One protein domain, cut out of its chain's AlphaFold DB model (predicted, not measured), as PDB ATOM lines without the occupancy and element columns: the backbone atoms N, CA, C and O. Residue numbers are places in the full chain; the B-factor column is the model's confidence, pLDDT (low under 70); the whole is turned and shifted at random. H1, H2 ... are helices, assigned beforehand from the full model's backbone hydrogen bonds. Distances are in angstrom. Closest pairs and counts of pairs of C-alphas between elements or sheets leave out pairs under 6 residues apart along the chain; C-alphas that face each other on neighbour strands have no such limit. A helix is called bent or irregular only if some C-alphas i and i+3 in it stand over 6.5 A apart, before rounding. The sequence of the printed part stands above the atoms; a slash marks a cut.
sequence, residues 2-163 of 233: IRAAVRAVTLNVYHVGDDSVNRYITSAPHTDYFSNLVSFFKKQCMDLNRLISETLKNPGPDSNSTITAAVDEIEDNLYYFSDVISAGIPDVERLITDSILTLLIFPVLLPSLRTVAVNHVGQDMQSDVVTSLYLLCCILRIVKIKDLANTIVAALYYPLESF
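This is residues 2 to 163 of the 233 residues of an uncharacterized protein of Trifolium pratense (UniProt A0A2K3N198). H3, H4, H5a, H6 and H7 form an up-and-down bundle, each running against the one before: H6 packs on the long H3-H4 hairpin, and H5 is bent, its first arm packing on that hairpin and its second on H6. H1 packs on the later part of H4, H2 sits at one end, and residues 117 to 122 stick out at the other. The 162 printed residues hold seven named helices, H1 to H7 in order, and no named strand: all helix, compact, radius of gyration of the C-alphas 17.3 A, spans 55 by 43 by 25 A.

H1, residues 2 to 15, touches residues 80 to 84 of H4, residues 63 to 86, at a shallow tilt of 18 degrees, with Leu 11 and Val 84 the closest C-alphas, 6.5 A. H2, residues 19 to 25, touches no helix. H3, residues 32 to 57, and H4 form a hairpin at 21 degrees, with C-alphas 55 and 63 closest, 6.1 A. H5, residues 90 to 117, was assigned as one helix by its hydrogen bonds but is bent, C-alphas 103 and 106 being 6.9 A apart; H5a, residues 90 to 103, and H5b, residues 106 to 117, stand at 46 degrees. H5b is irregular, with C-alphas 107 and 110 6.7 A apart. H5a touches H3, C-alphas 35 and 99 being closest at 5.6 A. H6, residues 123 to 142, touches H3, H4 and H5b; its closest C-alphas to H5b are 132 and 109, 5.0 A. H7, residues 146 to 157, only just touches H5a, with 3 pairs of C-alphas within 8 A, the closest 97 and 148, 6.5 A. O i to N i+4 pairs are within hydrogen-bond range throughout H1, H2, H3, H4, H5a and H7, in 14 of 16 in H6 and 3 of 8 in H5b, which has 4 of 9 O i to N i+3 pairs.

H1 begins at C-alpha 2 (155.912, 211.476, 145.394), and H7 ends at C-alpha 157 (152.511, 237.002, 112.916). H3 measures 37.6 A, H4 34.5 A and H6 29.0 A.

The farthest C-alphas, Ser 20 and His 120, are 55.3 A apart. The printed part has no cut and no long link. Model confidence is under 70 in residues 115 to 125 and 159 to 163.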
ATOM      1  N   ILE A   2     154.489 211.725 145.736       82.12
ATOM      2  CA  ILE A   2     155.912 211.476 145.394       82.12
ATOM      3  C   ILE A   2     156.483 212.540 144.436       82.12
ATOM      4  O   ILE A   2     157.563 213.067 144.675       82.12
ATOM      5  N   ARG A   3     155.725 212.915 143.396       82.38
ATOM      6  CA  ARG A   3     156.116 213.941 142.409       82.38
ATOM      7  C   ARG A   3     156.492 215.278 143.060       82.38
ATOM      8  O   ARG A   3     157.536 215.833 142.745       82.38
ATOM      9  N   ALA A   4     155.686 215.749 144.010       83.62
ATOM     10  CA  ALA A   4     155.942 216.996 144.729       83.62
ATOM     11  C   ALA A   4     157.238 216.931 145.556       83.62
ATOM     12  O   ALA A   4     158.023 217.872 145.530       83.62
ATOM     13  N   ALA A   5     157.504 215.803 146.225       86.50
ATOM     14  CA  ALA A   5     158.740 215.614 146.985       86.50
ATOM     15  C   ALA A   5     159.982 215.614 146.078       86.50
ATOM     16  O   ALA A   5     160.962 216.289 146.381       86.50
ATOM     17  N   VAL A   6     159.930 214.916 144.937       85.81
ATOM     18  CA  VAL A   6     161.035 214.893 143.959       85.81
ATOM     19  C   VAL A   6     161.305 216.290 143.396       85.81
ATOM     20  O   VAL A   6     162.463 216.701 143.308       85.81
ATOM     21  N   ARG A   7     160.252 217.045 143.061       91.00
ATOM     22  CA  ARG A   7     160.388 218.432 142.596       91.00
ATOM     23  C   ARG A   7     161.005 219.328 143.663       91.00
ATOM     24  O   ARG A   7     161.942 220.047 143.351       91.00
ATOM     25  N   ALA A   8     160.557 219.229 144.914       87.81
ATOM     26  CA  ALA A   8     161.122 220.006 146.016       87.81
ATOM     27  C   ALA A   8     162.620 219.720 146.217       87.81
ATOM     28  O   ALA A   8     163.411 220.648 146.342       87.81
ATOM     29  N   VAL A   9     163.028 218.447 146.185       86.44
ATOM     30  CA  VAL A   9     164.451 218.072 146.268       86.44
ATOM     31  C   VAL A   9     165.240 218.659 145.099       86.44
ATOM     32  O   VAL A   9     166.297 219.245 145.313       86.44
ATOM     33  N   THR A  10     164.719 218.547 143.877       85.94
ATOM     34  CA  THR A  10     165.389 219.052 142.668       85.94
ATOM     35  C   THR A  10     165.544 220.574 142.703       85.94
ATOM     36  O   THR A  10     166.632 221.091 142.465       85.94
ATOM     37  N   LEU A  11     164.487 221.298 143.081       88.94
ATOM     38  CA  LEU A  11     164.509 222.755 143.206       88.94
ATOM     39  C   LEU A  11     165.459 223.221 144.309       88.94
ATOM     40  O   LEU A  11     166.179 224.193 144.110       88.94
ATOM     41  N   ASN A  12     165.530 222.501 145.432       86.88
ATOM     42  CA  ASN A  12     166.501 222.803 146.481       86.88
ATOM     43  C   ASN A  12     167.941 222.671 145.977       86.88
ATOM     44  O   ASN A  12     168.769 223.489 146.354       86.88
ATOM     45  N   VAL A  13     168.235 221.686 145.117       84.19
ATOM     46  CA  VAL A  13     169.559 221.532 144.492       84.19
ATOM     47  C   VAL A  13     169.869 222.708 143.565       84.19
ATOM     48  O   VAL A  13     170.970 223.247 143.626       84.19
ATOM     49  N   TYR A  14     168.909 223.144 142.748       86.00
ATOM     50  CA  TYR A  14     169.107 224.288 141.848       86.00
ATOM     51  C   TYR A  14     169.251 225.613 142.607       86.00
ATOM     52  O   TYR A  14     170.039 226.468 142.216       86.00
ATOM     53  N   HIS A  15     168.552 225.764 143.734       82.69
ATOM     54  CA  HIS A  15     168.598 226.976 144.551       82.69
ATOM     55  C   HIS A  15     169.904 227.147 145.344       82.69
ATOM     56  O   HIS A  15     170.158 228.234 145.855       82.69
ATOM     57  N   VAL A  16     170.752 226.110 145.448       81.94
ATOM     58  CA  VAL A  16     172.065 226.227 146.117       81.94
ATOM     59  C   VAL A  16     172.935 227.298 145.448       81.94
ATOM     60  O   VAL A  16     173.755 227.915 146.124       81.94
ATOM     61  N   GLY A  17     172.744 227.543 144.145       76.62
ATOM     62  CA  GLY A  17     173.443 228.608 143.423       76.62
ATOM     63  C   GLY A  17     174.952 228.382 143.286       76.62
ATOM     64  O   GLY A  17     175.686 229.335 143.050       76.62
ATOM     65  N   ASP A  18     175.424 227.143 143.448       87.44
ATOM     66  CA  ASP A  18     176.828 226.793 143.231       87.44
ATOM     67  C   ASP A  18     177.114 226.640 141.729       87.44
ATOM     68  O   ASP A  18     176.544 225.783 141.050       87.44
ATOM     69  N   ASP A  19     178.058 227.432 141.220       86.81
ATOM     70  CA  ASP A  19     178.503 227.401 139.826       86.81
ATOM     71  C   ASP A  19     178.985 226.017 139.381       86.81
ATOM     72  O   ASP A  19     178.880 225.664 138.202       86.81
ATOM     73  N   SER A  20     179.536 225.218 140.302       88.31
ATOM     74  CA  SER A  20     179.982 223.860 139.986       88.31
ATOM     75  C   SER A  20     178.801 222.935 139.671       88.31
ATOM     76  O   SER A  20     178.846 222.193 138.685       88.31
ATOM     77  N   VAL A  21     177.716 223.053 140.443       88.00
ATOM     78  CA  VAL A  21     176.462 222.319 140.249       88.00
ATOM     79  C   VAL A  21     175.754 222.813 138.994       88.00
ATOM     80  O   VAL A  21     175.352 221.991 138.172       88.00
ATOM     81  N   ASN A  22     175.670 224.131 138.799       90.00
ATOM     82  CA  ASN A  22     175.058 224.731 137.613       90.00
ATOM     83  C   ASN A  22     175.740 224.232 136.337       90.00
ATOM     84  O   ASN A  22     175.075 223.722 135.441       90.00
ATOM     85  N   ARG A  23     177.077 224.271 136.295       90.19
ATOM     86  CA  ARG A  23     177.855 223.748 135.164       90.19
ATOM     87  C   ARG A  23     177.677 222.244 134.976       90.19
ATOM     88  O   ARG A  23     177.671 221.772 133.846       90.19
ATOM     89  N   TYR A  24     177.556 221.482 136.060       90.00
ATOM     90  CA  TYR A  24     177.319 220.044 135.972       90.00
ATOM     91  C   TYR A  24     175.964 219.744 135.318       90.00
ATOM     92  O   TYR A  24     175.915 219.000 134.339       90.00
ATOM     93  N   ILE A  25     174.877 220.366 135.783       89.31
ATOM     94  CA  ILE A  25     173.531 220.108 135.243       89.31
ATOM     95  C   ILE A  25     173.342 220.659 133.820       89.31
ATOM     96  O   ILE A  25     172.498 220.150 133.085       89.31
ATOM     97  N   THR A  26     174.127 221.666 133.419       88.62
ATOM     98  CA  THR A  26     174.111 222.251 132.065       88.62
ATOM     99  C   THR A  26     175.167 221.650 131.135       88.62
ATOM    100  O   THR A  26     175.267 222.049 129.974       88.62
ATOM    101  N   SER A  27     175.945 220.669 131.600       90.88
ATOM    102  CA  SER A  27     176.909 219.945 130.771       90.88
ATOM    103  C   SER A  27     176.277 218.734 130.090       90.88
ATOM    104  O   SER A  27     175.391 218.077 130.638       90.88
ATOM    105  N   ALA A  28     176.744 218.404 128.886       87.94
ATOM    106  CA  ALA A  28     176.372 217.151 128.242       87.94
ATOM    107  C   ALA A  28     176.930 215.957 129.050       87.94
ATOM    108  O   ALA A  28     178.083 216.018 129.486       87.94
ATOM    109  N   PRO A  29     176.165 214.864 129.242       86.88
ATOM    110  CA  PRO A  29     174.846 214.574 128.661       86.88
ATOM    111  C   PRO A  29     173.653 215.026 129.530       86.88
ATOM    112  O   PRO A  29     172.504 214.754 129.197       86.88
ATOM    113  N   HIS A  30     173.883 215.683 130.668       88.06
ATOM    114  CA  HIS A  30     172.831 216.021 131.637       88.06
ATOM    115  C   HIS A  30     171.803 217.024 131.102       88.06
ATOM    116  O   HIS A  30     170.643 216.982 131.508       88.06
ATOM    117  N   THR A  31     172.190 217.844 130.125       90.19
ATOM    118  CA  THR A  31     171.283 218.727 129.377       90.19
ATOM    119  C   THR A  31     170.102 217.995 128.744       90.19
ATOM    120  O   THR A  31     169.021 218.576 128.623       90.19
ATOM    121  N   ASP A  32     170.270 216.715 128.393       92.44
ATOM    122  CA  ASP A  32     169.223 215.896 127.774       92.44
ATOM    123  C   ASP A  32     168.030 215.694 128.712       92.44
ATOM    124  O   ASP A  32     166.920 215.411 128.267       92.44
ATOM    125  N   TYR A  33     168.215 215.867 130.024       92.56
ATOM    126  CA  TYR A  33     167.105 215.864 130.970       92.56
ATOM    127  C   TYR A  33     166.039 216.904 130.595       92.56
ATOM    128  O   TYR A  33     164.852 216.580 130.587       92.56
ATOM    129  N   PHE A  34     166.441 218.128 130.243       92.81
ATOM    130  CA  PHE A  34     165.502 219.218 129.966       92.81
ATOM    131  C   PHE A  34     164.750 219.009 128.651       92.81
ATOM    132  O   PHE A  34     163.535 219.207 128.594       92.81
ATOM    133  N   SER A  35     165.433 218.528 127.610       93.81
ATOM    134  CA  SER A  35     164.783 218.191 126.340       93.81
ATOM    135  C   SER A  35     163.843 216.988 126.486       93.81
ATOM    136  O   SER A  35     162.738 216.998 125.937       93.81
ATOM    137  N   ASN A  36     164.210 215.985 127.290       94.75
ATOM    138  CA  ASN A  36     163.342 214.852 127.622       94.75
ATOM    139  C   ASN A  36     162.124 215.277 128.450       94.75
ATOM    140  O   ASN A  36     161.015 214.804 128.195       94.75
ATOM    141  N   LEU A  37     162.300 216.199 129.400       94.06
ATOM    142  CA  LEU A  37     161.213 216.758 130.200       94.06
ATOM    143  C   LEU A  37     160.180 217.461 129.307       94.06
ATOM    144  O   LEU A  37     158.979 217.210 129.427       94.06
ATOM    145  N   VAL A  38     160.638 218.281 128.360       96.12
ATOM    146  CA  VAL A  38     159.750 218.938 127.390       96.12
ATOM    147  C   VAL A  38     159.147 217.936 126.400       96.12
ATOM    148  O   VAL A  38     157.974 218.055 126.053       96.12
ATOM    149  N   SER A  39     159.885 216.906 125.985       96.19
ATOM    150  CA  SER A  39     159.353 215.833 125.129       96.19
ATOM    151  C   SER A  39     158.226 215.055 125.815       96.19
ATOM    152  O   SER A  39     157.209 214.744 125.191       96.19
ATOM    153  N   PHE A  40     158.368 214.779 127.112       96.31
ATOM    154  CA  PHE A  40     157.315 214.179 127.925       96.31
ATOM    155  C   PHE A  40     156.099 215.107 128.046       96.31
ATOM    156  O   PHE A  40     154.962 214.665 127.882       96.31
ATOM    157  N   PHE A  41     156.321 216.404 128.267       96.69
ATOM    158  CA  PHE A  41     155.246 217.395 128.289       96.69
ATOM    159  C   PHE A  41     154.506 217.489 126.946       96.69
ATOM    160  O   PHE A  41     153.280 217.434 126.914       96.69
ATOM    161  N   LYS A  42     155.236 217.507 125.825       96.44
ATOM    162  CA  LYS A  42     154.663 217.456 124.474       96.44
ATOM    163  C   LYS A  42     153.733 216.258 124.299       96.44
ATOM    164  O   LYS A  42     152.644 216.410 123.750       96.44
ATOM    165  N   LYS A  43     154.147 215.076 124.763       96.56
ATOM    166  CA  LYS A  43     153.312 213.872 124.689       96.56
ATOM    167  C   LYS A  43     151.992 214.063 125.442       96.56
ATOM    168  O   LYS A  43     150.947 213.768 124.879       96.56
ATOM    169  N   GLN A  44     152.031 214.637 126.644       95.75
ATOM    170  CA  GLN A  44     150.816 214.938 127.410       95.75
ATOM    171  C   GLN A  44     149.908 215.951 126.700       95.75
ATOM    172  O   GLN A  44     148.694 215.775 126.689       95.75
ATOM    173  N   CYS A  45     150.470 216.975 126.046       96.12
ATOM    174  CA  CYS A  45     149.689 217.903 125.224       96.12
ATOM    175  C   CYS A  45     148.956 217.186 124.077       96.12
ATOM    176  O   CYS A  45     147.781 217.450 123.824       96.12
ATOM    177  N   MET A  46     149.639 216.265 123.393       94.38
ATOM    178  CA  MET A  46     149.037 215.468 122.318       94.38
ATOM    179  C   MET A  46     147.985 214.489 122.851       94.38
ATOM    180  O   MET A  46     146.941 214.308 122.225       94.38
ATOM    181  N   ASP A  47     148.236 213.886 124.013       95.19
ATOM    182  CA  ASP A  47     147.293 212.990 124.681       95.19
ATOM    183  C   ASP A  47     146.022 213.736 125.112       95.19
ATOM    184  O   ASP A  47     144.927 213.218 124.894       95.19
ATOM    185  N   LEU A  48     146.138 214.972 125.614       94.94
ATOM    186  CA  LEU A  48     144.990 215.837 125.912       94.94
ATOM    187  C   LEU A  48     144.162 216.130 124.653       94.94
ATOM    188  O   LEU A  48     142.939 216.018 124.674       94.94
ATOM    189  N   ASN A  49     144.816 216.476 123.545       93.12
ATOM    190  CA  ASN A  49     144.121 216.760 122.290       93.12
ATOM    191  C   ASN A  49     143.361 215.539 121.749       93.12
ATOM    192  O   ASN A  49     142.212 215.638 121.303       93.12
ATOM    193  N   ARG A  50     143.989 214.363 121.835       92.25
ATOM    194  CA  ARG A  50     143.351 213.088 121.506       92.25
ATOM    195  C   ARG A  50     142.155 212.818 122.416       92.25
ATOM    196  O   ARG A  50     141.083 212.516 121.901       92.25
ATOM    197  N   LEU A  51     142.314 212.995 123.727       93.25
ATOM    198  CA  LEU A  51     141.248 212.812 124.711       93.25
ATOM    199  C   LEU A  51     140.036 213.708 124.408       93.25
ATOM    200  O   LEU A  51     138.912 213.219 124.355       93.25
ATOM    201  N   ILE A  52     140.256 214.997 124.135       92.31
ATOM    202  CA  ILE A  52     139.186 215.944 123.781       92.31
ATOM    203  C   ILE A  52     138.471 215.507 122.497       92.31
ATOM    204  O   ILE A  52     137.241 215.529 122.427       92.31
ATOM    205  N   SER A  53     139.230 215.079 121.488       89.75
ATOM    206  CA  SER A  53     138.676 214.630 120.208       89.75
ATOM    207  C   SER A  53     137.856 213.339 120.347       89.75
ATOM    208  O   SER A  53     136.808 213.198 119.716       89.75
ATOM    209  N   GLU A  54     138.291 212.404 121.193       89.44
ATOM    210  CA  GLU A  54     137.558 211.169 121.504       89.44
ATOM    211  C   GLU A  54     136.269 211.459 122.287       89.44
ATOM    212  O   GLU A  54     135.202 210.960 121.917       89.44
ATOM    213  N   THR A  55     136.337 212.320 123.306       89.75
ATOM    214  CA  THR A  55     135.171 212.761 124.083       89.75
ATOM    215  C   THR A  55     134.133 213.476 123.222       89.75
ATOM    216  O   THR A  55     132.937 213.274 123.425       89.75
ATOM    217  N   LEU A  56     134.558 214.291 122.249       87.06
ATOM    218  CA  LEU A  56     133.631 214.986 121.353       87.06
ATOM    219  C   LEU A  56     132.842 214.005 120.472       87.06
ATOM    220  O   LEU A  56     131.670 214.243 120.182       87.06
ATOM    221  N   LYS A  57     133.470 212.895 120.066       86.38
ATOM    222  CA  LYS A  57     132.835 211.846 119.255       86.38
ATOM    223  C   LYS A  57     131.913 210.956 120.080       86.38
ATOM    224  O   LYS A  57     130.836 210.604 119.610       86.38
ATOM    225  N   ASN A  58     132.338 210.579 121.284       85.00
ATOM    226  CA  ASN A  58     131.606 209.673 122.165       85.00
ATOM    227  C   ASN A  58     131.669 210.180 123.614       85.00
ATOM    228  O   ASN A  58     132.554 209.767 124.369       85.00
ATOM    229  N   PRO A  59     130.743 211.061 124.028       83.06
ATOM    230  CA  PRO A  59     130.738 211.587 125.385       83.06
ATOM    231  C   PRO A  59     130.336 210.487 126.377       83.06
ATOM    232  O   PRO A  59     129.175 210.090 126.464       83.06
ATOM    233  N   GLY A  60     131.312 209.987 127.132       84.81
ATOM    234  CA  GLY A  60     131.087 209.129 128.295       84.81
ATOM    235  C   GLY A  60     130.734 209.940 129.553       84.81
ATOM    236  O   GLY A  60     131.059 211.131 129.621       84.81
ATOM    237  N   PRO A  61     130.120 209.316 130.573       81.75
ATOM    238  CA  PRO A  61     129.696 209.990 131.806       81.75
ATOM    239  C   PRO A  61     130.853 210.652 132.578       81.75
ATOM    240  O   PRO A  61     130.659 211.709 133.171       81.75
ATOM    241  N   ASP A  62     132.063 210.090 132.488       88.31
ATOM    242  CA  ASP A  62     133.267 210.566 133.189       88.31
ATOM    243  C   ASP A  62     134.217 211.382 132.287       88.31
ATOM    244  O   ASP A  62     135.388 211.598 132.605       88.31
ATOM    245  N   SER A  63     133.744 211.838 131.124       88.62
ATOM    246  CA  SER A  63     134.614 212.530 130.161       88.62
ATOM    247  C   SER A  63     135.163 213.844 130.718       88.62
ATOM    248  O   SER A  63     136.356 214.120 130.614       88.62
ATOM    249  N   ASN A  64     134.308 214.638 131.367       89.31
ATOM    250  CA  ASN A  64     134.703 215.935 131.910       89.31
ATOM    251  C   ASN A  64     135.708 215.792 133.056       89.31
ATOM    252  O   ASN A  64     136.668 216.548 133.108       89.31
ATOM    253  N   SER A  65     135.522 214.819 133.951       92.62
ATOM    254  CA  SER A  65     136.468 214.576 135.047       92.62
ATOM    255  C   SER A  65     137.828 214.116 134.521       92.62
ATOM    256  O   SER A  65     138.855 214.559 135.029       92.62
ATOM    257  N   THR A  66     137.844 213.298 133.465       94.00
ATOM    258  CA  THR A  66     139.082 212.847 132.812       94.00
ATOM    259  C   THR A  66     139.814 214.004 132.125       94.00
ATOM    260  O   THR A  66     141.027 214.141 132.285       94.00
ATOM    261  N   ILE A  67     139.091 214.875 131.410       94.31
ATOM    262  CA  ILE A  67     139.668 216.078 130.786       94.31
ATOM    263  C   ILE A  67     140.220 217.024 131.853       94.31
ATOM    264  O   ILE A  67     141.350 217.485 131.715       94.31
ATOM    265  N   THR A  68     139.469 217.281 132.928       95.31
ATOM    266  CA  THR A  68     139.935 218.129 134.033       95.31
ATOM    267  C   THR A  68     141.202 217.564 134.665       95.31
ATOM    268  O   THR A  68     142.158 218.305 134.846       95.31
ATOM    269  N   ALA A  69     141.271 216.253 134.911       95.81
ATOM    270  CA  ALA A  69     142.476 215.629 135.456       95.81
ATOM    271  C   ALA A  69     143.693 215.767 134.520       95.81
ATOM    272  O   ALA A  69     144.802 216.029 134.983       95.81
ATOM    273  N   ALA A  70     143.495 215.627 133.204       96.12
ATOM    274  CA  ALA A  70     144.558 215.830 132.221       96.12
ATOM    275  C   ALA A  70     145.012 217.301 132.160       96.12
ATOM    276  O   ALA A  70     146.206 217.581 132.062       96.12
ATOM    277  N   VAL A  71     144.073 218.245 132.259       96.12
ATOM    278  CA  VAL A  71     144.357 219.683 132.355       96.12
ATOM    279  C   VAL A  71     145.144 220.012 133.625       96.12
ATOM    280  O   VAL A  71     146.163 220.698 133.538       96.12
ATOM    281  N   ASP A  72     144.732 219.480 134.775       95.56
ATOM    282  CA  ASP A  72     145.435 219.660 136.047       95.56
ATOM    283  C   ASP A  72     146.881 219.153 135.946       95.56
ATOM    284  O   ASP A  72     147.808 219.792 136.445       95.56
ATOM    285  N   GLU A  73     147.103 218.035 135.247       95.00
ATOM    286  CA  GLU A  73     148.444 217.498 135.021       95.00
ATOM    287  C   GLU A  73     149.297 218.382 134.093       95.00
ATOM    288  O   GLU A  73     150.499 218.559 134.324       95.00
ATOM    289  N   ILE A  74     148.693 218.985 133.066       96.06
ATOM    290  CA  ILE A  74     149.364 219.971 132.212       96.06
ATOM    291  C   ILE A  74     149.782 221.198 133.028       96.06
ATOM    292  O   ILE A  74     150.944 221.604 132.951       96.06
ATOM    293  N   GLU A  75     148.880 221.770 133.827       95.69
ATOM    294  CA  GLU A  75     149.190 222.947 134.646       95.69
ATOM    295  C   GLU A  75     150.261 222.642 135.698       95.69
ATOM    296  O   GLU A  75     151.207 223.413 135.847       95.69
ATOM    297  N   ASP A  76     150.179 221.490 136.364       94.75
ATOM    298  CA  ASP A  76     151.177 221.015 137.327       94.75
ATOM    299  C   ASP A  76     152.589 220.922 136.714       94.75
ATOM    300  O   ASP A  76     153.585 221.290 137.344       94.75
ATOM    301  N   ASN A  77     152.699 220.472 135.461       94.69
ATOM    302  CA  ASN A  77     153.977 220.457 134.748       94.69
ATOM    303  C   ASN A  77     154.452 221.861 134.360       94.69
ATOM    304  O   ASN A  77     155.644 222.143 134.463       94.69
ATOM    305  N   LEU A  78     153.544 222.753 133.959       95.75
ATOM    306  CA  LEU A  78     153.876 224.149 133.666       95.75
ATOM    307  C   LEU A  78     154.371 224.903 134.903       95.75
ATOM    308  O   LEU A  78     155.349 225.644 134.798       95.75
ATOM    309  N   TYR A  79     153.771 224.674 136.073       94.81
ATOM    310  CA  TYR A  79     154.285 225.226 137.327       94.81
ATOM    311  C   TYR A  79     155.673 224.679 137.651       94.81
ATOM    312  O   TYR A  79     156.547 225.450 138.025       94.81
ATOM    313  N   TYR A  80     155.931 223.393 137.395       94.44
ATOM    314  CA  TYR A  80     157.280 222.853 137.554       94.44
ATOM    315  C   TYR A  80     158.303 223.503 136.616       94.44
ATOM    316  O   TYR A  80     159.391 223.852 137.066       94.44
ATOM    317  N   PHE A  81     157.968 223.716 135.338       94.25
ATOM    318  CA  PHE A  81     158.841 224.472 134.434       94.25
ATOM    319  C   PHE A  81     159.102 225.877 134.976       94.25
ATOM    320  O   PHE A  81     160.256 226.292 135.047       94.25
ATOM    321  N   SER A  82     158.048 226.581 135.400       93.50
ATOM    322  CA  SER A  82     158.160 227.912 136.000       93.50
ATOM    323  C   SER A  82     159.091 227.915 137.211       93.50
ATOM    324  O   SER A  82     159.928 228.806 137.317       93.50
ATOM    325  N   ASP A  83     158.987 226.929 138.100       92.75
ATOM    326  CA  ASP A  83     159.839 226.827 139.286       92.75
ATOM    327  C   ASP A  83     161.303 226.556 138.915       92.75
ATOM    328  O   ASP A  83     162.203 227.199 139.452       92.75
ATOM    329  N   VAL A  84     161.554 225.644 137.967       91.88
ATOM    330  CA  VAL A  84     162.915 225.320 137.501       91.88
ATOM    331  C   VAL A  84     163.568 226.527 136.827       91.88
ATOM    332  O   VAL A  84     164.729 226.820 137.093       91.88
ATOM    333  N   ILE A  85     162.822 227.255 135.997       91.44
ATOM    334  CA  ILE A  85     163.279 228.509 135.382       91.44
ATOM    335  C   ILE A  85     163.558 229.563 136.463       91.44
ATOM    336  O   ILE A  85     164.595 230.224 136.449       91.44
ATOM    337  N   SER A  86     162.666 229.676 137.450       90.19
ATOM    338  CA  SER A  86     162.788 230.640 138.553       90.19
ATOM    339  C   SER A  86     163.926 230.320 139.525       90.19
ATOM    340  O   SER A  86     164.244 231.153 140.372       90.19
ATOM    341  N   ALA A  87     164.576 229.158 139.400       88.81
ATOM    342  CA  ALA A  87     165.796 228.853 140.144       88.81
ATOM    343  C   ALA A  87     166.975 229.767 139.754       88.81
ATOM    344  O   ALA A  87     167.961 229.818 140.483       88.81
ATOM    345  N   GLY A  88     166.870 230.509 138.643       84.94
ATOM    346  CA  GLY A  88     167.819 231.567 138.289       84.94
ATOM    347  C   GLY A  88     169.100 231.065 137.627       84.94
ATOM    348  O   GLY A  88     170.124 231.738 137.706       84.94
ATOM    349  N   ILE A  89     169.053 229.895 136.980       90.62
ATOM    350  CA  ILE A  89     170.170 229.326 136.217       90.62
ATOM    351  C   ILE A  89     169.939 229.646 134.728       90.62
ATOM    352  O   ILE A  89     169.112 228.982 134.097       90.62
ATOM    353  N   PRO A  90     170.649 230.629 134.135       90.31
ATOM    354  CA  PRO A  90     170.322 231.144 132.799       90.31
ATOM    355  C   PRO A  90     170.399 230.087 131.693       90.31
ATOM    356  O   PRO A  90     169.565 230.050 130.791       90.31
ATOM    357  N   ASP A  91     171.375 229.183 131.781       91.44
ATOM    358  CA  ASP A  91     171.533 228.084 130.827       91.44
ATOM    359  C   ASP A  91     170.349 227.108 130.875       91.44
ATOM    360  O   ASP A  91     169.911 226.616 129.836       91.44
ATOM    361  N   VAL A  92     169.795 226.845 132.064       92.56
ATOM    362  CA  VAL A  92     168.624 225.972 132.233       92.56
ATOM    363  C   VAL A  92     167.373 226.645 131.679       92.56
ATOM    364  O   VAL A  92     166.623 226.012 130.934       92.56
ATOM    365  N   GLU A  93     167.172 227.931 131.985       93.25
ATOM    366  CA  GLU A  93     166.091 228.729 131.397       93.25
ATOM    367  C   GLU A  93     166.150 228.678 129.868       93.25
ATOM    368  O   GLU A  93     165.140 228.390 129.214       93.25
ATOM    369  N   ARG A  94     167.342 228.879 129.295       93.50
ATOM    370  CA  ARG A  94     167.567 228.806 127.852       93.50
ATOM    371  C   ARG A  94     167.256 227.418 127.293       93.50
ATOM    372  O   ARG A  94     166.528 227.319 126.311       93.50
ATOM    373  N   LEU A  95     167.756 226.347 127.913       93.94
ATOM    374  CA  LEU A  95     167.526 224.969 127.459       93.94
ATOM    375  C   LEU A  95     166.039 224.594 127.461       93.94
ATOM    376  O   LEU A  95     165.558 223.985 126.502       93.94
ATOM    377  N   ILE A  96     165.305 224.964 128.514       94.44
ATOM    378  CA  ILE A  96     163.864 224.710 128.613       94.44
ATOM    379  C   ILE A  96     163.111 225.536 127.570       94.44
ATOM    380  O   ILE A  96     162.259 224.992 126.869       94.44
ATOM    381  N   THR A  97     163.444 226.819 127.421       93.94
ATOM    382  CA  THR A  97     162.799 227.719 126.452       93.94
ATOM    383  C   THR A  97     163.010 227.248 125.017       93.94
ATOM    384  O   THR A  97     162.035 227.074 124.281       93.94
ATOM    385  N   ASP A  98     164.259 226.967 124.639       94.44
ATOM    386  CA  ASP A  98     164.619 226.456 123.314       94.44
ATOM    387  C   ASP A  98     163.905 225.123 123.048       94.44
ATOM    388  O   ASP A  98     163.340 224.919 121.971       94.44
ATOM    389  N   SER A  99     163.844 224.232 124.042       94.75
ATOM    390  CA  SER A  99     163.135 222.953 123.924       94.75
ATOM    391  C   SER A  99     161.622 223.138 123.765       94.75
ATOM    392  O   SER A  99     161.022 222.491 122.911       94.75
ATOM    393  N   ILE A 100     160.980 224.023 124.541       95.44
ATOM    394  CA  ILE A 100     159.538 224.312 124.421       95.44
ATOM    395  C   ILE A 100     159.230 224.829 123.015       95.44
ATOM    396  O   ILE A 100     158.304 224.342 122.364       95.44
ATOM    397  N   LEU A 101     160.029 225.771 122.515       94.69
ATOM    398  CA  LEU A 101     159.854 226.330 121.178       94.69
ATOM    399  C   LEU A 101     160.013 225.264 120.087       94.69
ATOM    400  O   LEU A 101     159.123 225.089 119.253       94.69
ATOM    401  N   THR A 102     161.127 224.531 120.113       94.62
ATOM    402  CA  THR A 102     161.521 223.604 119.041       94.62
ATOM    403  C   THR A 102     160.760 222.281 119.056       94.62
ATOM    404  O   THR A 102     160.493 221.729 117.991       94.62
ATOM    405  N   LEU A 103     160.379 221.767 120.230       94.88
ATOM    406  CA  LEU A 103     159.727 220.459 120.359       94.88
ATOM    407  C   LEU A 103     158.204 220.545 120.448       94.88
ATOM    408  O   LEU A 103     157.542 219.584 120.038       94.88
ATOM    409  N   LEU A 104     157.654 221.653 120.958       94.62
ATOM    410  CA  LEU A 104     156.220 221.811 121.212       94.62
ATOM    411  C   LEU A 104     155.582 222.945 120.399       94.62
ATOM    412  O   LEU A 104     154.661 222.676 119.629       94.62
ATOM    413  N   ILE A 105     156.045 224.192 120.540       93.75
ATOM    414  CA  ILE A 105     155.375 225.347 119.918       93.75
ATOM    415  C   ILE A 105     155.401 225.239 118.394       93.75
ATOM    416  O   ILE A 105     154.345 225.164 117.773       93.75
ATOM    417  N   PHE A 106     156.586 225.223 117.783       92.19
ATOM    418  CA  PHE A 106     156.716 225.231 116.325       92.19
ATOM    419  C   PHE A 106     156.191 223.966 115.636       92.19
ATOM    420  O   PHE A 106     155.553 224.114 114.596       92.19
ATOM    421  N   PRO A 107     156.417 222.743 116.155       91.00
ATOM    422  CA  PRO A 107     155.966 221.540 115.461       91.00
ATOM    423  C   PRO A 107     154.528 221.115 115.783       91.00
ATOM    424  O   PRO A 107     153.968 220.358 114.997       91.00
ATOM    425  N   VAL A 108     153.940 221.528 116.916       91.31
ATOM    426  CA  VAL A 108     152.599 221.064 117.331       91.31
ATOM    427  C   VAL A 108     151.604 222.213 117.418       91.31
ATOM    428  O   VAL A 108     150.630 222.216 116.681       91.31
ATOM    429  N   LEU A 109     151.841 223.207 118.278       92.62
ATOM    430  CA  LEU A 109     150.805 224.209 118.570       92.62
ATOM    431  C   LEU A 109     150.624 225.220 117.428       92.62
ATOM    432  O   LEU A 109     149.504 225.565 117.062       92.62
ATOM    433  N   LEU A 110     151.724 225.711 116.854       90.19
ATOM    434  CA  LEU A 110     151.696 226.754 115.828       90.19
ATOM    435  C   LEU A 110     151.021 226.292 114.521       90.19
ATOM    436  O   LEU A 110     150.205 227.052 113.993       90.19
ATOM    437  N   PRO A 111     151.305 225.086 113.982       87.50
ATOM    438  CA  PRO A 111     150.632 224.591 112.786       87.50
ATOM    439  C   PRO A 111     149.123 224.455 113.002       87.50
ATOM    440  O   PRO A 111     148.355 224.963 112.185       87.50
ATOM    441  N   SER A 112     148.697 223.875 114.127       88.56
ATOM    442  CA  SER A 112     147.285 223.718 114.494       88.56
ATOM    443  C   SER A 112     146.536 225.046 114.585       88.56
ATOM    444  O   SER A 112     145.389 225.144 114.170       88.56
ATOM    445  N   LEU A 113     147.183 226.111 115.061       87.12
ATOM    446  CA  LEU A 113     146.571 227.442 115.117       87.12
ATOM    447  C   LEU A 113     146.452 228.120 113.744       87.12
ATOM    448  O   LEU A 113     145.602 228.988 113.554       87.12
ATOM    449  N   ARG A 114     147.298 227.741 112.780       80.00
ATOM    450  CA  ARG A 114     147.359 228.360 111.446       80.00
ATOM    451  C   ARG A 114     146.501 227.667 110.401       80.00
ATOM    452  O   ARG A 114     146.054 228.324 109.464       80.00
ATOM    453  N   THR A 115     146.234 226.374 110.554       68.44
ATOM    454  CA  THR A 115     145.407 225.590 109.619       68.44
ATOM    455  C   THR A 115     143.976 226.126 109.477       68.44
ATOM    456  O   THR A 115     143.380 225.974 108.410       68.44
ATOM    457  N   VAL A 116     143.457 226.840 110.484       56.62
ATOM    458  CA  VAL A 116     142.152 227.538 110.443       56.62
ATOM    459  C   VAL A 116     142.077 228.592 109.344       56.62
ATOM    460  O   VAL A 116     141.006 228.828 108.795       56.62
ATOM    461  N   ALA A 117     143.199 229.227 108.998       55.06
ATOM    462  CA  ALA A 117     143.196 230.322 108.035       55.06
ATOM    463  C   ALA A 117     142.944 229.859 106.587       55.06
ATOM    464  O   ALA A 117     142.697 230.705 105.729       55.06
ATOM    465  N   VAL A 118     143.009 228.549 106.296       56.50
ATOM    466  CA  VAL A 118     143.077 228.045 104.911       56.50
ATOM    467  C   VAL A 118     141.925 227.105 104.522       56.50
ATOM    468  O   VAL A 118     141.589 227.062 103.343       56.50
ATOM    469  N   ASN A 119     141.261 226.396 105.449       48.06
ATOM    470  CA  ASN A 119     140.263 225.371 105.089       48.06
ATOM    471  C   ASN A 119     138.961 225.434 105.913       48.06
ATOM    472  O   ASN A 119     138.980 225.641 107.124       48.06
ATOM    473  N   HIS A 120     137.820 225.189 105.251       50.41
ATOM    474  CA  HIS A 120     136.503 224.964 105.868       50.41
ATOM    475  C   HIS A 120     136.581 223.812 106.893       50.41
ATOM    476  O   HIS A 120     136.949 222.685 106.555       50.41
ATOM    477  N   VAL A 121     136.238 224.109 108.147       56.19
ATOM    478  CA  VAL A 121     136.514 223.281 109.331       56.19
ATOM    479  C   VAL A 121     135.540 222.101 109.446       56.19
ATOM    480  O   VAL A 121     134.334 222.293 109.584       56.19
ATOM    481  N   GLY A 122     136.062 220.871 109.443       59.81
ATOM    482  CA  GLY A 122     135.370 219.708 110.017       59.81
ATOM    483  C   GLY A 122     135.533 219.674 111.544       59.81
ATOM    484  O   GLY A 122     136.516 220.201 112.062       59.81
ATOM    485  N   GLN A 123     134.602 219.049 112.274       59.34
ATOM    486  CA  GLN A 123     134.595 219.023 113.754       59.34
ATOM    487  C   GLN A 123     135.909 218.512 114.376       59.34
ATOM    488  O   GLN A 123     136.379 219.094 115.350       59.34
ATOM    489  N   ASP A 124     136.543 217.503 113.774       60.03
ATOM    490  CA  ASP A 124     137.818 216.934 114.245       60.03
ATOM    491  C   ASP A 124     138.997 217.915 114.153       60.03
ATOM    492  O   ASP A 124     139.971 217.799 114.887       60.03
ATOM    493  N   MET A 125     138.921 218.892 113.247       66.38
ATOM    494  CA  MET A 125     139.964 219.901 113.067       66.38
ATOM    495  C   MET A 125     139.754 221.096 114.006       66.38
ATOM    496  O   MET A 125     140.687 221.839 114.287       66.38
ATOM    497  N   GLN A 126     138.534 221.275 114.525       74.56
ATOM    498  CA  GLN A 126     138.200 222.361 115.444       74.56
ATOM    499  C   GLN A 126     138.710 222.097 116.866       74.56
ATOM    500  O   GLN A 126     139.162 223.031 117.529       74.56
ATOM    501  N   SER A 127     138.672 220.842 117.331       79.75
ATOM    502  CA  SER A 127     139.181 220.459 118.657       79.75
ATOM    503  C   SER A 127     140.687 220.698 118.785       79.75
ATOM    504  O   SER A 127     141.135 221.197 119.817       79.75
ATOM    505  N   ASP A 128     141.449 220.429 117.724       86.88
ATOM    506  CA  ASP A 128     142.903 220.616 117.676       86.88
ATOM    507  C   ASP A 128     143.318 222.083 117.843       86.88
ATOM    508  O   ASP A 128     144.226 222.415 118.608       86.88
ATOM    509  N   VAL A 129     142.581 222.985 117.196       90.38
ATOM    510  CA  VAL A 129     142.786 224.436 117.278       90.38
ATOM    511  C   VAL A 129     142.491 224.941 118.683       90.38
ATOM    512  O   VAL A 129     143.299 225.663 119.264       90.38
ATOM    513  N   VAL A 130     141.327 224.575 119.228       90.50
ATOM    514  CA  VAL A 130     140.888 225.032 120.553       90.50
ATOM    515  C   VAL A 130     141.845 224.523 121.626       90.50
ATOM    516  O   VAL A 130     142.270 225.299 122.481       90.50
ATOM    517  N   THR A 131     142.247 223.253 121.542       92.56
ATOM    518  CA  THR A 131     143.215 222.659 122.471       92.56
ATOM    519  C   THR A 131     144.576 223.335 122.346       92.56
ATOM    520  O   THR A 131     145.172 223.703 123.356       92.56
ATOM    521  N   SER A 132     145.057 223.575 121.124       94.25
ATOM    522  CA  SER A 132     146.339 224.250 120.901       94.25
ATOM    523  C   SER A 132     146.341 225.687 121.417       94.25
ATOM    524  O   SER A 132     147.320 226.117 122.027       94.25
ATOM    525  N   LEU A 133     145.237 226.420 121.235       93.62
ATOM    526  CA  LEU A 133     145.081 227.776 121.760       93.62
ATOM    527  C   LEU A 133     145.068 227.770 123.287       93.62
ATOM    528  O   LEU A 133     145.757 228.575 123.908       93.62
ATOM    529  N   TYR A 134     144.322 226.841 123.888       95.25
ATOM    530  CA  TYR A 134     144.288 226.656 125.334       95.25
ATOM    531  C   TYR A 134     145.688 226.367 125.896       95.25
ATOM    532  O   TYR A 134     146.142 227.062 126.805       95.25
ATOM    533  N   LEU A 135     146.408 225.406 125.312       96.31
ATOM    534  CA  LEU A 135     147.767 225.052 125.720       96.31
ATOM    535  C   LEU A 135     148.730 226.235 125.590       96.31
ATOM    536  O   LEU A 135     149.505 226.497 126.511       96.31
ATOM    537  N   LEU A 136     148.654 226.982 124.484       95.00
ATOM    538  CA  LEU A 136     149.477 228.170 124.278       95.00
ATOM    539  C   LEU A 136     149.197 229.236 125.345       95.00
ATOM    540  O   LEU A 136     150.131 229.795 125.919       95.00
ATOM    541  N   CYS A 137     147.922 229.478 125.656       94.38
ATOM    542  CA  CYS A 137     147.515 230.380 126.729       94.38
ATOM    543  C   CYS A 137     148.051 229.925 128.093       94.38
ATOM    544  O   CYS A 137     148.558 230.753 128.847       94.38
ATOM    545  N   CYS A 138     147.993 228.629 128.410       95.19
ATOM    546  CA  CYS A 138     148.541 228.095 129.657       95.19
ATOM    547  C   CYS A 138     150.057 228.284 129.752       95.19
ATOM    548  O   CYS A 138     150.544 228.743 130.786       95.19
ATOM    549  N   ILE A 139     150.795 228.010 128.671       95.31
ATOM    550  CA  ILE A 139     152.246 228.226 128.610       95.31
ATOM    551  C   ILE A 139     152.569 229.699 128.869       95.31
ATOM    552  O   ILE A 139     153.350 229.995 129.766       95.31
ATOM    553  N   LEU A 140     151.925 230.624 128.151       93.44
ATOM    554  CA  LEU A 140     152.165 232.066 128.300       93.44
ATOM    555  C   LEU A 140     151.754 232.606 129.679       93.44
ATOM    556  O   LEU A 140     152.373 233.535 130.193       93.44
ATOM    557  N   ARG A 141     150.701 232.041 130.281       94.06
ATOM    558  CA  ARG A 141     150.200 232.443 131.602       94.06
ATOM    559  C   ARG A 141     151.133 232.003 132.730       94.06
ATOM    560  O   ARG A 141     151.310 232.754 133.690       94.06
ATOM    561  N   ILE A 142     151.659 230.782 132.649       93.75
ATOM    562  CA  ILE A 142     152.405 230.147 133.742       93.75
ATOM    563  C   ILE A 142     153.914 230.352 133.576       93.75
ATOM    564  O   ILE A 142     154.578 230.770 134.521       93.75
ATOM    565  N   VAL A 143     154.457 230.121 132.378       89.69
ATOM    566  CA  VAL A 143     155.889 230.259 132.084       89.69
ATOM    567  C   VAL A 143     156.178 231.721 131.744       89.69
ATOM    568  O   VAL A 143     156.107 232.146 130.591       89.69
ATOM    569  N   LYS A 144     156.473 232.522 132.773       87.56
ATOM    570  CA  LYS A 144     156.641 233.985 132.688       87.56
ATOM    571  C   LYS A 144     157.991 234.416 132.092       87.56
ATOM    572  O   LYS A 144     158.683 235.256 132.660       87.56
ATOM    573  N   ILE A 145     158.350 233.871 130.933       88.31
ATOM    574  CA  ILE A 145     159.557 234.249 130.192       88.31
ATOM    575  C   ILE A 145     159.179 235.233 129.087       88.31
ATOM    576  O   ILE A 145     158.418 234.915 128.169       88.31
ATOM    577  N   LYS A 146     159.752 236.439 129.149       89.06
ATOM    578  CA  LYS A 146     159.500 237.509 128.174       89.06
ATOM    579  C   LYS A 146     159.877 237.089 126.751       89.06
ATOM    580  O   LYS A 146     159.104 237.309 125.820       89.06
ATOM    581  N   ASP A 147     161.045 236.479 126.587       89.12
ATOM    582  CA  ASP A 147     161.567 236.116 125.268       89.12
ATOM    583  C   ASP A 147     160.779 234.967 124.632       89.12
ATOM    584  O   ASP A 147     160.530 234.992 123.425       89.12
ATOM    585  N   LEU A 148     160.281 234.024 125.439       91.12
ATOM    586  CA  LEU A 148     159.362 232.978 124.990       91.12
ATOM    587  C   LEU A 148     158.073 233.588 124.424       91.12
ATOM    588  O   LEU A 148     157.680 233.273 123.301       91.12
ATOM    589  N   ALA A 149     157.445 234.503 125.170       91.62
ATOM    590  CA  ALA A 149     156.222 235.171 124.733       91.62
ATOM    591  C   ALA A 149     156.436 235.986 123.450       91.62
ATOM    592  O   ALA A 149     155.658 235.864 122.502       91.62
ATOM    593  N   ASN A 150     157.521 236.762 123.380       91.81
ATOM    594  CA  ASN A 150     157.868 237.539 122.190       91.81
ATOM    595  C   ASN A 150     158.099 236.642 120.970       91.81
ATOM    596  O   ASN A 150     157.614 236.951 119.881       91.81
ATOM    597  N   THR A 151     158.800 235.521 121.151       92.31
ATOM    598  CA  THR A 151     159.079 234.565 120.074       92.31
ATOM    599  C   THR A 151     157.801 233.899 119.578       92.31
ATOM    600  O   THR A 151     157.604 233.793 118.371       92.31
ATOM    601  N   ILE A 152     156.893 233.512 120.480       91.44
ATOM    602  CA  ILE A 152     155.575 232.967 120.127       91.44
ATOM    603  C   ILE A 152     154.766 233.990 119.326       91.44
ATOM    604  O   ILE A 152     154.235 233.658 118.269       91.44
ATOM    605  N   VAL A 153     154.689 235.238 119.796       90.25
ATOM    606  CA  VAL A 153     153.956 236.307 119.103       90.25
ATOM    607  C   VAL A 153     154.554 236.543 117.717       90.25
ATOM    608  O   VAL A 153     153.826 236.514 116.727       90.25
ATOM    609  N   ALA A 154     155.875 236.694 117.610       90.12
ATOM    610  CA  ALA A 154     156.545 236.835 116.321       90.12
ATOM    611  C   ALA A 154     156.247 235.641 115.399       90.12
ATOM    612  O   ALA A 154     155.877 235.828 114.241       90.12
ATOM    613  N   ALA A 155     156.322 234.417 115.921       87.38
ATOM    614  CA  ALA A 155     156.029 233.210 115.164       87.38
ATOM    615  C   ALA A 155     154.564 233.104 114.736       87.38
ATOM    616  O   ALA A 155     154.308 232.468 113.723       87.38
ATOM    617  N   LEU A 156     153.611 233.716 115.448       86.56
ATOM    618  CA  LEU A 156     152.203 233.786 115.042       86.56
ATOM    619  C   LEU A 156     151.978 234.795 113.908       86.56
ATOM    620  O   LEU A 156     151.226 234.487 112.982       86.56
ATOM    621  N   TYR A 157     152.654 235.948 113.933       82.44
ATOM    622  CA  TYR A 157     152.511 237.002 112.916       82.44
ATOM    623  C   TYR A 157     153.329 236.757 111.634       82.44
ATOM    624  O   TYR A 157     152.915 237.207 110.568       82.44
ATOM    625  N   TYR A 158     154.457 236.039 111.702       80.50
ATOM    626  CA  TYR A 158     155.336 235.795 110.547       80.50
ATOM    627  C   TYR A 158     155.197 234.369 109.979       80.50
ATOM    628  O   TYR A 158     155.267 233.413 110.758       80.50
ATOM    629  N   PRO A 159     155.033 234.176 108.652       67.00
ATOM    630  CA  PRO A 159     154.944 232.850 108.026       67.00
ATOM    631  C   PRO A 159     156.094 231.926 108.453       67.00
ATOM    632  O   PRO A 159     157.245 232.346 108.493       67.00
ATOM    633  N   LEU A 160     155.806 230.657 108.775       57.41
ATOM    634  CA  LEU A 160     156.802 229.711 109.320       57.41
ATOM    635  C   LEU A 160     157.993 229.493 108.362       57.41
ATOM    636  O   LEU A 160     159.101 229.192 108.802       57.41
ATOM    637  N   GLU A 161     157.771 229.727 107.067       56.94
ATOM    638  CA  GLU A 161     158.760 229.683 105.982       56.94
ATOM    639  C   GLU A 161     159.961 230.621 106.199       56.94
ATOM    640  O   GLU A 161     161.034 230.374 105.652       56.94
ATOM    641  N   SER A 162     159.830 231.675 107.018       52.34
ATOM    642  CA  SER A 162     160.966 232.529 107.384       52.34
ATOM    643  C   SER A 162     161.838 231.950 108.503       52.34
ATOM    644  O   SER A 162     162.988 232.360 108.636       52.34
ATOM    645  N   PHE A 163     161.325 231.012 109.309       51.97
ATOM    646  CA  PHE A 163     162.036 230.446 110.466       51.97
ATOM    647  C   PHE A 163     162.767 229.137 110.141       51.97
ATOM    648  O   PHE A 163     163.818 228.861 110.717       51.97
TER     649      PHE A 163